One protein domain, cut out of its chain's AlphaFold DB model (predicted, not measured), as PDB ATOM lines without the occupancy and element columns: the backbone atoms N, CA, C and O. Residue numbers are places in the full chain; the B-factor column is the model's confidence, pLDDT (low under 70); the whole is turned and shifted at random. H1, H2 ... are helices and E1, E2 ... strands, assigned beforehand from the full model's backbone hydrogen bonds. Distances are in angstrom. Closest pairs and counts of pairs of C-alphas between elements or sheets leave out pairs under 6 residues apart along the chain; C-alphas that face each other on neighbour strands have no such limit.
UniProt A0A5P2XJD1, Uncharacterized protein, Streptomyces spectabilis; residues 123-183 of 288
ATOM      1  N   SER A 123      32.188   6.955  36.826       94.31
ATOM      2  CA  SER A 123      31.760   5.622  36.419       94.31
ATOM      3  C   SER A 123      31.291   5.557  34.969       94.31
ATOM      4  O   SER A 123      31.109   6.574  34.308       94.31
ATOM      5  N   TYR A 124      31.079   4.344  34.470       95.06
ATOM      6  CA  TYR A 124      30.296   4.092  33.269       95.06
ATOM      7  C   TYR A 124      29.312   2.949  33.484       95.06
ATOM      8  O   TYR A 124      29.513   2.068  34.324       95.06
ATOM      9  N   VAL A 125      28.285   2.911  32.642       94.19
ATOM     10  CA  VAL A 125      27.469   1.714  32.427       94.19
ATOM     11  C   VAL A 125      27.779   1.141  31.052       94.19
ATOM     12  O   VAL A 125      27.928   1.867  30.070       94.19
ATOM     13  N   ARG A 126      27.904  -0.186  30.950       93.75
ATOM     14  CA  ARG A 126      28.013  -0.836  29.640       93.75
ATOM     15  C   ARG A 126      26.684  -0.712  28.902       93.75
ATOM     16  O   ARG A 126      25.663  -1.191  29.393       93.75
ATOM     17  N   VAL A 127      26.741  -0.192  27.683       92.06
ATOM     18  CA  VAL A 127      25.611  -0.150  26.750       92.06
ATOM     19  C   VAL A 127      25.808  -1.165  25.633       92.06
ATOM     20  O   VAL A 127      26.929  -1.418  25.187       92.06
ATOM     21  N   VAL A 128      24.716  -1.790  25.206       92.50
ATOM     22  CA  VAL A 128      24.713  -2.837  24.179       92.50
ATOM     23  C   VAL A 128      23.761  -2.445  23.058       92.50
ATOM     24  O   VAL A 128      22.713  -1.858  23.320       92.50
ATOM     25  N   ARG A 129      24.101  -2.801  21.818       89.88
ATOM     26  CA  ARG A 129      23.163  -2.751  20.697       89.88
ATOM     27  C   ARG A 129      22.453  -4.097  20.608       89.88
ATOM     28  O   ARG A 129      23.103  -5.144  20.594       89.88
ATOM     29  N   LEU A 130      21.126  -4.081  20.590       89.06
ATOM     30  CA  LEU A 130      20.347  -5.302  20.413       89.06
ATOM     31  C   LEU A 130      20.263  -5.669  18.920       89.06
ATOM     32  O   LEU A 130      20.175  -4.761  18.092       89.06
ATOM     33  N   PRO A 131      20.314  -6.970  18.571       88.31
ATOM     34  CA  PRO A 131      20.433  -8.126  19.469       88.31
ATOM     35  C   PRO A 131      21.873  -8.414  19.935       88.31
ATOM     36  O   PRO A 131      22.733  -8.825  19.155       88.31
ATOM     37  N   ALA A 132      22.114  -8.353  21.248       88.00
ATOM     38  CA  ALA A 132      23.422  -8.625  21.851       88.00
ATOM     39  C   ALA A 132      23.585 -10.096  22.278       88.00
ATOM     40  O   ALA A 132      22.621 -10.856  22.377       88.00
ATOM     41  N   CYS A 133      24.819 -10.532  22.553       89.50
ATOM     42  CA  CYS A 133      25.052 -11.852  23.146       89.50
ATOM     43  C   CYS A 133      24.661 -11.860  24.636       89.50
ATOM     44  O   CYS A 133      24.774 -10.843  25.324       89.50
ATOM     45  N   ALA A 134      24.283 -13.029  25.166       90.56
ATOM     46  CA  ALA A 134      23.844 -13.165  26.557       90.56
ATOM     47  C   ALA A 134      24.882 -12.646  27.574       90.56
ATOM     48  O   ALA A 134      24.527 -12.051  28.588       90.56
ATOM     49  N   ARG A 135      26.183 -12.803  27.279       90.81
ATOM     50  CA  ARG A 135      27.261 -12.317  28.149       90.81
ATOM     51  C   ARG A 135      27.330 -10.793  28.209       90.81
ATOM     52  O   ARG A 135      27.607 -10.263  29.278       90.81
ATOM     53  N   CYS A 136      27.103 -10.099  27.097       91.44
ATOM     54  CA  CYS A 136      27.070  -8.641  27.080       91.44
ATOM     55  C   CYS A 136      25.835  -8.102  27.802       91.44
ATOM     56  O   CYS A 136      25.977  -7.141  28.548       91.44
ATOM     57  N   ILE A 137      24.683  -8.766  27.653       92.38
ATOM     58  CA  ILE A 137      23.426  -8.386  28.315       92.38
ATOM     59  C   ILE A 137      23.580  -8.399  29.844       92.38
ATOM     60  O   ILE A 137      23.271  -7.416  30.505       92.38
ATOM     61  N   ILE A 138      24.156  -9.454  30.427       93.06
ATOM     62  CA  ILE A 138      24.346  -9.506  31.892       93.06
ATOM     63  C   ILE A 138      25.455  -8.579  32.420       93.06
ATOM     64  O   ILE A 138      25.643  -8.458  33.631       93.06
ATOM     65  N   LEU A 139      26.245  -7.981  31.524       92.69
ATOM     66  CA  LEU A 139      27.243  -6.967  31.866       92.69
ATOM     67  C   LEU A 139      26.715  -5.541  31.653       92.69
ATOM     68  O   LEU A 139      27.353  -4.606  32.122       92.69
ATOM     69  N   SER A 140      25.596  -5.351  30.948       91.12
ATOM     70  CA  SER A 140      24.915  -4.051  30.852       91.12
ATOM     71  C   SER A 140      24.087  -3.734  32.095       91.12
ATOM     72  O   SER A 140      23.893  -4.595  32.946       91.12
ATOM     73  N   GLY A 141      23.651  -2.477  32.231       83.50
ATOM     74  CA  GLY A 141      22.808  -2.038  33.353       83.50
ATOM     75  C   GLY A 141      23.508  -2.039  34.718       83.50
ATOM     76  O   GLY A 141      22.860  -1.923  35.751       83.50
ATOM     77  N   ARG A 142      24.838  -2.201  34.740       87.94
ATOM     78  CA  ARG A 142      25.672  -2.217  35.947       87.94
ATOM     79  C   ARG A 142      26.642  -1.048  35.915       87.94
ATOM     80  O   ARG A 142      27.235  -0.785  34.868       87.94
ATOM     81  N   GLN A 143      26.843  -0.412  37.063       92.00
ATOM     82  CA  GLN A 143      27.870   0.609  37.236       92.00
ATOM     83  C   GLN A 143      29.258  -0.039  37.339       92.00
ATOM     84  O   GLN A 143      29.463  -1.021  38.058       92.00
ATOM     85  N   TYR A 144      30.213   0.537  36.625       94.06
ATOM     86  CA  TYR A 144      31.635   0.235  36.701       94.06
ATOM     87  C   TYR A 144      32.378   1.534  36.993       94.06
ATOM     88  O   TYR A 144      32.039   2.559  36.414       94.06
ATOM     89  N   SER A 145      33.394   1.518  37.855       94.44
ATOM     90  CA  SER A 145      34.247   2.704  38.028       94.44
ATOM     91  C   SER A 145      34.912   3.072  36.696       94.44
ATOM     92  O   SER A 145      35.212   2.173  35.908       94.44
ATOM     93  N   TYR A 146      35.174   4.362  36.454       92.25
ATOM     94  CA  TYR A 146      35.826   4.841  35.226       92.25
ATOM     95  C   TYR A 146      37.159   4.125  34.931       92.25
ATOM     96  O   TYR A 146      37.523   3.939  33.775       92.25
ATOM     97  N   SER A 147      37.864   3.674  35.975       92.38
ATOM     98  CA  SER A 147      39.141   2.957  35.887       92.38
ATOM     99  C   SER A 147      38.993   1.452  35.631       92.38
ATOM    100  O   SER A 147      39.978   0.739  35.424       92.38
ATOM    101  N   THR A 148      37.765   0.927  35.643       94.31
ATOM    102  CA  THR A 148      37.515  -0.483  35.343       94.31
ATOM    103  C   THR A 148      37.652  -0.719  33.844       94.31
ATOM    104  O   THR A 148      36.894  -0.184  33.046       94.31
ATOM    105  N   GLY A 149      38.585  -1.581  33.442       89.69
ATOM    106  CA  GLY A 149      38.760  -1.924  32.032       89.69
ATOM    107  C   GLY A 149      37.528  -2.595  31.400       89.69
ATOM    108  O   GLY A 149      36.795  -3.367  32.031       89.69
ATOM    109  N   PHE A 150      37.341  -2.382  30.096       92.19
ATOM    110  CA  PHE A 150      36.198  -2.918  29.362       92.19
ATOM    111  C   PHE A 150      36.428  -4.351  28.853       92.19
ATOM    112  O   PHE A 150      37.128  -4.599  27.870       92.19
ATOM    113  N   LYS A 151      35.770  -5.341  29.473       88.69
ATOM    114  CA  LYS A 151      35.834  -6.744  29.014       88.69
ATOM    115  C   LYS A 151      35.098  -6.941  27.684       88.69
ATOM    116  O   LYS A 151      33.867  -6.942  27.649       88.69
ATOM    117  N   ARG A 152      35.839  -7.154  26.601       88.31
ATOM    118  CA  ARG A 152      35.316  -7.396  25.247       88.31
ATOM    119  C   ARG A 152      35.637  -8.798  24.733       88.31
ATOM    120  O   ARG A 152      36.544  -9.456  25.238       88.31
ATOM    121  N   HIS A 153      34.905  -9.211  23.704       87.12
ATOM    122  CA  HIS A 153      35.190 -10.379  22.870       87.12
ATOM    123  C   HIS A 153      35.167  -9.962  21.386       87.12
ATOM    124  O   HIS A 153      34.635  -8.892  21.076       87.12
ATOM    125  N   PRO A 154      35.696 -10.777  20.454       87.88
ATOM    126  CA  PRO A 154      35.612 -10.488  19.023       87.88
ATOM    127  C   PRO A 154      34.181 -10.197  18.557       87.88
ATOM    128  O   PRO A 154      33.250 -10.870  19.003       87.88
ATOM    129  N   ARG A 155      34.005  -9.229  17.647       83.69
ATOM    130  CA  ARG A 155      32.688  -8.784  17.126       83.69
ATOM    131  C   ARG A 155      31.727  -8.214  18.182       83.69
ATOM    132  O   ARG A 155      30.519  -8.185  17.972       83.69
ATOM    133  N   CYS A 156      32.240  -7.793  19.334       87.38
ATOM    134  CA  CYS A 156      31.461  -7.057  20.324       87.38
ATOM    135  C   CYS A 156      31.349  -5.593  19.891       87.38
ATOM    136  O   CYS A 156      32.376  -4.937  19.724       87.38
ATOM    137  N   ASP A 157      30.133  -5.068  19.790       85.81
ATOM    138  CA  ASP A 157      29.828  -3.673  19.441       85.81
ATOM    139  C   ASP A 157      29.358  -2.839  20.650       85.81
ATOM    140  O   ASP A 157      28.877  -1.721  20.508       85.81
ATOM    141  N   CYS A 158      29.508  -3.381  21.862       92.19
ATOM    142  CA  CYS A 158      29.086  -2.727  23.098       92.19
ATOM    143  C   CYS A 158      29.983  -1.526  23.440       92.19
ATOM    144  O   CYS A 158      31.188  -1.560  23.183       92.19
ATOM    145  N   GLY A 159      29.422  -0.506  24.079       92.62
ATOM    146  CA  GLY A 159      30.115   0.728  24.450       92.62
ATOM    147  C   GLY A 159      30.071   1.011  25.948       92.62
ATOM    148  O   GLY A 159      29.532   0.231  26.739       92.62
ATOM    149  N   MET A 160      30.645   2.149  26.322       94.75
ATOM    150  CA  MET A 160      30.594   2.704  27.673       94.75
ATOM    151  C   MET A 160      29.756   3.973  27.613       94.75
ATOM    152  O   MET A 160      30.062   4.848  26.813       94.75
ATOM    153  N   GLN A 161      28.711   4.052  28.433       94.31
ATOM    154  CA  GLN A 161      28.006   5.297  28.698       94.31
ATOM    155  C   GLN A 161      28.647   5.926  29.939       94.31
ATOM    156  O   GLN A 161      28.523   5.329  31.011       94.31
ATOM    157  N   PRO A 162      29.358   7.057  29.810       94.56
ATOM    158  CA  PRO A 162      29.937   7.776  30.940       94.56
ATOM    159  C   PRO A 162      28.834   8.250  31.883       94.56
ATOM    160  O   PRO A 162      27.776   8.672  31.420       94.56
ATOM    161  N   MET A 163      29.082   8.164  33.187       91.94
ATOM    162  CA  MET A 163      28.104   8.469  34.229       91.94
ATOM    163  C   MET A 163      28.739   9.257  35.374       91.94
ATOM    164  O   MET A 163      29.889   9.011  35.770       91.94
ATOM    165  N   THR A 164      27.935  10.129  35.977       88.56
ATOM    166  CA  THR A 164      28.178  10.629  37.336       88.56
ATOM    167  C   THR A 164      27.694   9.599  38.378       88.56
ATOM    168  O   THR A 164      27.289   8.487  38.033       88.56
ATOM    169  N   ASP A 165      27.774   9.905  39.676       78.00
ATOM    170  CA  ASP A 165      27.468   8.925  40.733       78.00
ATOM    171  C   ASP A 165      25.961   8.617  40.896       78.00
ATOM    172  O   ASP A 165      25.568   7.512  41.278       78.00
ATOM    173  N   SER A 166      25.081   9.574  40.593       73.88
ATOM    174  CA  SER A 166      23.643   9.467  40.883       73.88
ATOM    175  C   SER A 166      22.825   8.809  39.764       73.88
ATOM    176  O   SER A 166      21.807   8.174  40.044       73.88
ATOM    177  N   GLU A 167      23.265   8.915  38.512       75.44
ATOM    178  CA  GLU A 167      22.419   8.680  37.332       75.44
ATOM    179  C   GLU A 167      22.278   7.220  36.921       75.44
ATOM    180  O   GLU A 167      21.258   6.819  36.359       75.44
ATOM    181  N   TRP A 168      23.289   6.399  37.207       79.94
ATOM    182  CA  TRP A 168      23.370   5.050  36.649       79.94
ATOM    183  C   TRP A 168      22.153   4.181  37.006       79.94
ATOM    184  O   TRP A 168      21.786   3.303  36.224       79.94
ATOM    185  N   ARG A 169      21.502   4.448  38.151       79.12
ATOM    186  CA  ARG A 169      20.327   3.710  38.651       79.12
ATOM    187  C   ARG A 169      19.113   3.792  37.725       79.12
ATOM    188  O   ARG A 169      18.236   2.943  37.818       79.12
ATOM    189  N   GLN A 170      19.062   4.787  36.840       82.75
ATOM    190  CA  GLN A 170      17.993   4.942  35.850       82.75
ATOM    191  C   GLN A 170      18.243   4.108  34.582       82.75
ATOM    192  O   GLN A 170      17.398   4.050  33.690       82.75
ATOM    193  N   THR A 171      19.403   3.449  34.478       86.56
ATOM    194  CA  THR A 171      19.727   2.620  33.315       86.56
ATOM    195  C   THR A 171      18.935   1.318  33.344       86.56
ATOM    196  O   THR A 171      18.817   0.669  34.380       86.56
ATOM    197  N   LYS A 172      18.462   0.896  32.168       90.81
ATOM    198  CA  LYS A 172      17.801  -0.399  31.968       90.81
ATOM    199  C   LYS A 172      18.649  -1.553  32.512       90.81
ATOM    200  O   LYS A 172      19.842  -1.654  32.209       90.81
ATOM    201  N   THR A 173      18.012  -2.443  33.265       91.00
ATOM    202  CA  THR A 173      18.632  -3.666  33.787       91.00
ATOM    203  C   THR A 173      18.921  -4.669  32.657       91.00
ATOM    204  O   THR A 173      18.357  -4.558  31.559       91.00
ATOM    205  N   PRO A 174      19.794  -5.672  32.878       92.38
ATOM    206  CA  PRO A 174      19.949  -6.799  31.957       92.38
ATOM    207  C   PRO A 174      18.624  -7.440  31.538       92.38
ATOM    208  O   PRO A 174      18.437  -7.761  30.365       92.38
ATOM    209  N   GLU A 175      17.701  -7.603  32.482       91.31
ATOM    210  CA  GLU A 175      16.386  -8.201  32.286       91.31
ATOM    211  C   GLU A 175      15.506  -7.311  31.398       91.31
ATOM    212  O   GLU A 175      14.850  -7.810  30.484       91.31
ATOM    213  N   ASP A 176      15.537  -5.988  31.590       92.62
ATOM    214  CA  ASP A 176      14.831  -5.032  30.727       92.62
ATOM    215  C   ASP A 176      15.340  -5.082  29.285       92.62
ATOM    216  O   ASP A 176      14.557  -5.020  28.336       92.62
ATOM    217  N   LEU A 177      16.659  -5.183  29.106       92.19
ATOM    218  CA  LEU A 177      17.285  -5.298  27.787       92.19
ATOM    219  C   LEU A 177      16.969  -6.642  27.134       92.19
ATOM    220  O   LEU A 177      16.692  -6.687  25.939       92.19
ATOM    221  N   PHE A 178      16.973  -7.727  27.907       93.12
ATOM    222  CA  PHE A 178      16.648  -9.052  27.393       93.12
ATOM    223  C   PHE A 178      15.208  -9.118  26.870       93.12
ATOM    224  O   PHE A 178      14.982  -9.640  25.779       93.12
ATOM    225  N   ARG A 179      14.257  -8.517  27.599       92.62
ATOM    226  CA  ARG A 179      12.831  -8.465  27.227       92.62
ATOM    227  C   ARG A 179      12.533  -7.664  25.957       92.62
ATOM    228  O   ARG A 179      11.471  -7.851  25.378       92.62
ATOM    229  N   GLN A 180      13.441  -6.792  25.517       93.75
ATOM    230  CA  GLN A 180      13.285  -6.030  24.270       93.75
ATOM    231  C   GLN A 180      13.630  -6.838  23.010       93.75
ATOM    232  O   GLN A 180      13.299  -6.402  21.913       93.75
ATOM    233  N   MET A 181      14.312  -7.978  23.143       93.06
ATOM    234  CA  MET A 181      14.639  -8.844  22.005       93.06
ATOM    235  C   MET A 181      13.425  -9.671  21.569       93.06
ATOM    236  O   MET A 181      12.579 -10.007  22.402       93.06
ATOM    237  N   SER A 182      13.378 -10.068  20.295       95.19
ATOM    238  CA  SER A 182      12.321 -10.962  19.803       95.19
ATOM    239  C   SER A 182      12.383 -12.337  20.494       95.19
ATOM    240  O   SER A 182      13.455 -12.752  20.954       95.19
ATOM    241  N   PRO A 183      11.276 -13.099  20.555       94.38
ATOM    242  CA  PRO A 183      11.293 -14.456  21.100       94.38
ATOM    243  C   PRO A 183      12.331 -15.368  20.423       94.38
ATOM    244  O   PRO A 183      13.008 -16.149  21.099       94.38
TER     245      PRO A 183
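AT A GLANCE: This is residues 123 to 183 of the 288 residues of an uncharacterized protein of Streptomyces spectabilis (UniProt A0A5P2XJD1). A small antiparallel sheet of three strands, E2, E1 and E3, has a wide loop of residues 146 to 158 on one side and a run of two short helices, H2 and H3, on the other. The short helix H1 lies beyond the sheet, beside H3. The printed part has 61 residues, with three named strands and three named helices in the order E1, H1, E2, E3, H2, H3; the sheet's order is E2, E1, E3. The class is mixed, helices and strands, though only 27 of the 61 residues are in named elements. The whole is compact, with a radius of gyration of the C-alphas of 11.4 A, and flat in outline, spanning 35 by 26 by 13 A.

IN THESE COORDINATES: Find C-alpha 123 at (31.760, 5.622, 36.419); from there E1 runs through residues 123 to 127, 12.8 A long. E3 is residues 159 to 163, 12.6 A from first to last C-alpha, beginning at (30.115, 0.728, 24.450). E2 is residues 143 to 145, 6.8 A long. Look next for the helices: H1 is residues 134 to 137, 5.1 A, and H2 is residues 167 to 170, 6.0 A. H3 is residues 174 to 179, 8.7 A, and ends at C-alpha 179 at (12.831, -8.465, 27.227).

HOW THE PARTS SIT: Start at E1, the inner strand. E1 and E3 are antiparallel at 144 degrees; look for N 161 and O 125 at 2.8 A, and N 163 and O 123 at 2.8 A. E1 and E2 are antiparallel at 133 degrees, with N 124 and O 144 at 2.8 A. The edge strands E2 and E3 are apart, but only just, their closest C-alphas 8.4 A from each other. H2 is on the sheet but only grazes it, with its residues 167 to 169; the closest C-alphas of E2 and H2 are those of Gln 143 and Trp 168, 6.3 A apart. H1 is not on the sheet, but only just, with 4 pairs of C-alphas within 10 A. H1 and H3 only just touch, with 3 pairs of C-alphas within 8 A, the closest those of Ile 137 and Pro 174 at 5.3 A. H3 is not on the sheet, and H2 and H3 are apart. In H3 every O i to N i+4 pair is within hydrogen-bond range; H1 and H2 are too short for such a pair, and each has its 1 O i to N i+3 pair within range.

THE WHOLE: The two C-alphas farthest apart are those of Ser 147 and Pro 183, 36.0 A. The printed part has no cut. The link from E2 to E3, 13 residues, is long. The mean pLDDT of the printed part is 90.0, H2 has a mean of 79, and no printed residue is under 70 in this predicted model.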